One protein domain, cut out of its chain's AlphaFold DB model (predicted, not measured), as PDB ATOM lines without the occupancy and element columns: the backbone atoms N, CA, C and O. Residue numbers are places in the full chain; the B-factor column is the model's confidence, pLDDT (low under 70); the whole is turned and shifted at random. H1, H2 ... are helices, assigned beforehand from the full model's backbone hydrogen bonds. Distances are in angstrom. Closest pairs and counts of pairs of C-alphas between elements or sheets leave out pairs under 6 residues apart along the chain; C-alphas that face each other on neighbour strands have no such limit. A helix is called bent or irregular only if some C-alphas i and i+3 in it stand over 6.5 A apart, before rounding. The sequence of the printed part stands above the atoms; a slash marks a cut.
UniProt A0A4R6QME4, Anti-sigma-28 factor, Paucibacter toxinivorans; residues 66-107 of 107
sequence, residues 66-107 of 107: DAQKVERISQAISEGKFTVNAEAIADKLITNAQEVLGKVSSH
ATOM      1  N   ASP A  66     125.738 146.471 113.480       90.81
ATOM      2  CA  ASP A  66     124.347 146.918 113.445       90.81
ATOM      3  C   ASP A  66     123.866 147.019 111.987       90.81
ATOM      4  O   ASP A  66     124.084 148.026 111.302       90.81
ATOM      5  N   ALA A  67     123.206 145.962 111.507       91.50
ATOM      6  CA  ALA A  67     122.645 145.899 110.158       91.50
ATOM      7  C   ALA A  67     121.647 147.039 109.878       91.50
ATOM      8  O   ALA A  67     121.655 147.612 108.787       91.50
ATOM      9  N   GLN A  68     120.845 147.444 110.870       94.06
ATOM     10  CA  GLN A  68     119.883 148.539 110.710       94.06
ATOM     11  C   GLN A  68     120.589 149.888 110.549       94.06
ATOM     12  O   GLN A  68     120.117 150.769 109.830       94.06
ATOM     13  N   LYS A  69     121.719 150.092 111.232       94.75
ATOM     14  CA  LYS A  69     122.567 151.273 111.042       94.75
ATOM     15  C   LYS A  69     123.190 151.286 109.653       94.75
ATOM     16  O   LYS A  69     123.194 152.345 109.028       94.75
ATOM     17  N   VAL A  70     123.689 150.149 109.170       94.62
ATOM     18  CA  VAL A  70     124.261 150.043 107.820       94.62
ATOM     19  C   VAL A  70     123.218 150.401 106.765       94.62
ATOM     20  O   VAL A  70     123.494 151.240 105.912       94.62
ATOM     21  N   GLU A  71     122.010 149.847 106.861       96.12
ATOM     22  CA  GLU A  71     120.923 150.136 105.922       96.12
ATOM     23  C   GLU A  71     120.545 151.624 105.922       96.12
ATOM     24  O   GLU A  71     120.504 152.259 104.867       96.12
ATOM     25  N   ARG A  72     120.377 152.227 107.108       96.56
ATOM     26  CA  ARG A  72     120.083 153.666 107.240       96.56
ATOM     27  C   ARG A  72     121.165 154.550 106.624       96.56
ATOM     28  O   ARG A  72     120.848 155.537 105.964       96.56
ATOM     29  N   ILE A  73     122.437 154.224 106.851       96.12
ATOM     30  CA  ILE A  73     123.559 154.997 106.303       96.12
ATOM     31  C   ILE A  73     123.648 154.807 104.787       96.12
ATOM     32  O   ILE A  73     123.802 155.791 104.070       96.12
ATOM     33  N   SER A  74     123.503 153.574 104.295       96.06
ATOM     34  CA  SER A  74     123.488 153.262 102.862       96.06
ATOM     35  C   SER A  74     122.412 154.065 102.125       96.06
ATOM     36  O   SER A  74     122.703 154.720 101.123       96.06
ATOM     37  N   GLN A  75     121.196 154.116 102.677       97.75
ATOM     38  CA  GLN A  75     120.107 154.915 102.121       97.75
ATOM     39  C   GLN A  75     120.414 156.420 102.148       97.75
ATOM     40  O   GLN A  75     120.187 157.125 101.171       97.75
ATOM     41  N   ALA A  76     120.981 156.940 103.241       97.00
ATOM     42  CA  ALA A  76     121.369 158.351 103.306       97.00
ATOM     43  C   ALA A  76     122.448 158.713 102.268       97.00
ATOM     44  O   ALA A  76     122.458 159.836 101.762       97.00
ATOM     45  N   ILE A  77     123.346 157.777 101.944       96.75
ATOM     46  CA  ILE A  77     124.359 157.945 100.895       96.75
ATOM     47  C   ILE A  77     123.704 157.931  99.508       96.75
ATOM     48  O   ILE A  77     123.990 158.821  98.709       96.75
ATOM     49  N   SER A  78     122.807 156.980  99.226       96.81
ATOM     50  CA  SER A  78     122.127 156.885  97.923       96.81
ATOM     51  C   SER A  78     121.233 158.096  97.637       96.81
ATOM     52  O   SER A  78     121.169 158.567  96.504       96.81
ATOM     53  N   GLU A  79     120.605 158.653  98.673       97.44
ATOM     54  CA  GLU A  79     119.794 159.872  98.601       97.44
ATOM     55  C   GLU A  79     120.624 161.170  98.597       97.44
ATOM     56  O   GLU A  79     120.054 162.257  98.506       97.44
ATOM     57  N   GLY A  80     121.952 161.094  98.742       96.50
ATOM     58  CA  GLY A  80     122.834 162.266  98.802       96.50
ATOM     59  C   GLY A  80     122.696 163.109 100.078       96.50
ATOM     60  O   GLY A  80     123.156 164.247 100.122       96.50
ATOM     61  N   LYS A  81     122.061 162.573 101.125       96.88
ATOM     62  CA  LYS A  81     121.862 163.239 102.426       96.88
ATOM     63  C   LYS A  81     123.040 163.048 103.379       96.88
ATOM     64  O   LYS A  81     123.140 163.741 104.392       96.88
ATOM     65  N   PHE A  82     123.930 162.106 103.084       96.12
ATOM     66  CA  PHE A  82     125.147 161.903 103.852       96.12
ATOM     67  C   PHE A  82     126.191 162.975 103.507       96.12
ATOM     68  O   PHE A  82     126.639 163.075 102.368       96.12
ATOM     69  N   THR A  83     126.599 163.767 104.501       96.00
ATOM     70  CA  THR A  83     127.623 164.809 104.333       96.00
ATOM     71  C   THR A  83     128.977 164.309 104.821       96.00
ATOM     72  O   THR A  83     129.109 163.844 105.955       96.00
ATOM     73  N   VAL A  84     129.999 164.435 103.976       94.94
ATOM     74  CA  VAL A  84     131.380 164.086 104.323       94.94
ATOM     75  C   VAL A  84     131.967 165.153 105.245       94.94
ATOM     76  O   VAL A  84     132.003 166.330 104.895       94.94
ATOM     77  N   ASN A  85     132.472 164.736 106.407       96.75
ATOM     78  CA  ASN A  85     133.230 165.600 107.310       96.75
ATOM     79  C   ASN A  85     134.733 165.325 107.146       96.75
ATOM     80  O   ASN A  85     135.231 164.299 107.607       96.75
ATOM     81  N   ALA A  86     135.445 166.239 106.483       97.62
ATOM     82  CA  ALA A  86     136.875 166.098 106.209       97.62
ATOM     83  C   ALA A  86     137.749 166.150 107.476       97.62
ATOM     84  O   ALA A  86     138.735 165.422 107.559       97.62
ATOM     85  N   GLU A  87     137.372 166.959 108.469       97.44
ATOM     86  CA  GLU A  87     138.107 167.096 109.734       97.44
ATOM     87  C   GLU A  87     138.055 165.789 110.531       97.44
ATOM     88  O   GLU A  87     139.089 165.221 110.880       97.44
ATOM     89  N   ALA A  88     136.860 165.209 110.666       96.88
ATOM     90  CA  ALA A  88     136.683 163.923 111.338       96.88
ATOM     91  C   ALA A  88     137.435 162.772 110.644       96.88
ATOM     92  O   ALA A  88     137.843 161.811 111.300       96.88
ATOM     93  N   ILE A  89     137.600 162.836 109.317       96.44
ATOM     94  CA  ILE A  89     138.411 161.864 108.573       96.44
ATOM     95  C   ILE A  89     139.885 162.046 108.923       96.44
ATOM     96  O   ILE A  89     140.546 161.064 109.257       96.44
ATOM     97  N   ALA A  90     140.391 163.278 108.883       97.88
ATOM     98  CA  ALA A  90     141.782 163.575 109.201       97.88
ATOM     99  C   ALA A  90     142.152 163.112 110.618       97.88
ATOM    100  O   ALA A  90     143.136 162.392 110.786       97.88
ATOM    101  N   ASP A  91     141.317 163.419 111.611       97.12
ATOM    102  CA  ASP A  91     141.548 163.012 112.998       97.12
ATOM    103  C   ASP A  91     141.617 161.490 113.150       97.12
ATOM    104  O   ASP A  91     142.497 160.956 113.832       97.12
ATOM    105  N   LYS A  92     140.721 160.760 112.474       96.81
ATOM    106  CA  LYS A  92     140.708 159.290 112.493       96.81
ATOM    107  C   LYS A  92     141.931 158.695 111.800       96.81
ATOM    108  O   LYS A  92     142.472 157.710 112.299       96.81
ATOM    109  N   LEU A  93     142.381 159.279 110.689       96.88
ATOM    110  CA  LEU A  93     143.590 158.838 109.988       96.88
ATOM    111  C   LEU A  93     144.839 159.047 110.849       96.88
ATOM    112  O   LEU A  93     145.664 158.143 110.962       96.88
ATOM    113  N   ILE A  94     144.954 160.208 111.498       95.94
ATOM    114  CA  ILE A  94     146.066 160.513 112.407       95.94
ATOM    115  C   ILE A  94     146.043 159.570 113.611       95.94
ATOM    116  O   ILE A  94     147.074 158.993 113.951       95.94
ATOM    117  N   THR A  95     144.874 159.367 114.222       96.50
ATOM    118  CA  THR A  95     144.711 158.449 115.359       96.50
ATOM    119  C   THR A  95     145.135 157.033 114.977       96.50
ATOM    120  O   THR A  95     145.942 156.424 115.673       96.50
ATOM    121  N   ASN A  96     144.674 156.525 113.831       95.38
ATOM    122  CA  ASN A  96     145.060 155.197 113.360       95.38
ATOM    123  C   ASN A  96     146.572 155.091 113.099       95.38
ATOM    124  O   ASN A  96     147.199 154.108 113.492       95.38
ATOM    125  N   ALA A  97     147.178 156.117 112.495       94.31
ATOM    126  CA  ALA A  97     148.621 156.159 112.277       94.31
ATOM    127  C   ALA A  97     149.404 156.139 113.600       94.31
ATOM    128  O   ALA A  97     150.398 155.423 113.708       94.31
ATOM    129  N   GLN A  98     148.945 156.871 114.619       94.19
ATOM    130  CA  GLN A  98     149.545 156.858 115.955       94.19
ATOM    131  C   GLN A  98     149.405 155.495 116.634       94.19
ATOM    132  O   GLN A  98     150.361 155.027 117.242       94.19
ATOM    133  N   GLU A  99     148.258 154.827 116.510       91.00
ATOM    134  CA  GLU A  99     148.069 153.480 117.051       91.00
ATOM    135  C   GLU A  99     149.021 152.473 116.404       91.00
ATOM    136  O   GLU A  99     149.622 151.661 117.104       91.00
ATOM    137  N   VAL A 100     149.172 152.513 115.078       91.75
ATOM    138  CA  VAL A 100     150.070 151.603 114.353       91.75
ATOM    139  C   VAL A 100     151.530 151.917 114.682       91.75
ATOM    140  O   VAL A 100     152.282 151.017 115.045       91.75
ATOM    141  N   LEU A 101     151.937 153.186 114.623       88.06
ATOM    142  CA  LEU A 101     153.320 153.596 114.880       88.06
ATOM    143  C   LEU A 101     153.718 153.444 116.354       88.06
ATOM    144  O   LEU A 101     154.839 153.032 116.650       88.06
ATOM    145  N   GLY A 102     152.806 153.743 117.279       79.69
ATOM    146  CA  GLY A 102     153.011 153.569 118.715       79.69
ATOM    147  C   GLY A 102     153.229 152.104 119.086       79.69
ATOM    148  O   GLY A 102     154.097 151.811 119.900       79.69
ATOM    149  N   LYS A 103     152.523 151.183 118.417       71.50
ATOM    150  CA  LYS A 103     152.738 149.732 118.554       71.50
ATOM    151  C   LYS A 103     154.068 149.269 117.946       71.50
ATOM    152  O   LYS A 103     154.688 148.365 118.488       71.50
ATOM    153  N   VAL A 104     154.514 149.880 116.843       68.19
ATOM    154  CA  VAL A 104     155.803 149.556 116.192       68.19
ATOM    155  C   VAL A 104     157.003 150.105 116.974       68.19
ATOM    156  O   VAL A 104     158.066 149.498 116.956       68.19
ATOM    157  N   SER A 105     156.846 151.230 117.677       64.62
ATOM    158  CA  SER A 105     157.938 151.882 118.424       64.62
ATOM    159  C   SER A 105     158.151 151.314 119.833       64.62
ATOM    160  O   SER A 105     159.155 151.628 120.466       64.62
ATOM    161  N   SER A 106     157.207 150.521 120.354       59.47
ATOM    162  CA  SER A 106     157.269 149.920 121.694       59.47
ATOM    163  C   SER A 106     157.814 148.482 121.704       59.47
ATOM    164  O   SER A 106     157.479 147.717 122.609       59.47
ATOM    165  N   HIS A 107     158.598 148.101 120.694       46.62
ATOM    166  CA  HIS A 107     159.216 146.781 120.535       46.62
ATOM    167  C   HIS A 107     160.737 146.905 120.446       46.62
ATOM    168  O   HIS A 107     161.411 145.954 120.904       46.62
TER     169      HIS A 107
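This is residues 66 to 107 of the 107 residues of the protein "Anti-sigma-28 factor" of Paucibacter toxinivorans (UniProt A0A4R6QME4). The model is a wide-open V of two helices that are apart, with the longer helix H2 as one arm, the shorter helix H1 as the other, and a stretched link at the base, residues 79 to 85. The space between the arms is empty, and the outline is only just flat, spanning 46 by 23 by 9 A. The printed part has 42 residues with two named helices, H1 then H2 along the chain, and no named strand; its class is all helix. It is extended, with a radius of gyration of the C-alphas of 15.6 A.

H2, residues 86 to 105, is the longest helix, with 20 residues. Residues 83 to 107, of which 86 to 105 belong to H2, stand free: none of their C-alphas has another, 8 or more residues away along the chain, within 10 A. H1, residues 67 to 78, is apart from H2, with no C-alpha of the one within 8 A of the other. Residues 66 to 72 and 75 to 80 also stand free. In H1 and H2 every O i to N i+4 pair is within hydrogen-bond range.

H2 runs from C-alpha 86 at (136.875, 166.098, 106.209) to C-alpha 105 at (157.938, 151.882, 118.424), 28.2 A. H1 begins with C-alpha 67 at (122.645, 145.899, 110.158) and ends with C-alpha 78 at (122.127, 156.885, 97.923), 16.5 A. Neither helix is bent.

The two C-alphas farthest apart are those of Glu 79 and His 107, at 47.0 A. The printed part has no cut and ends at the chain's last residue, 107. The link from H1 to H2, seven residues, is short but not tight. The mean pLDDT of the printed part is 91.1, and residues 104 to 107 are under 70.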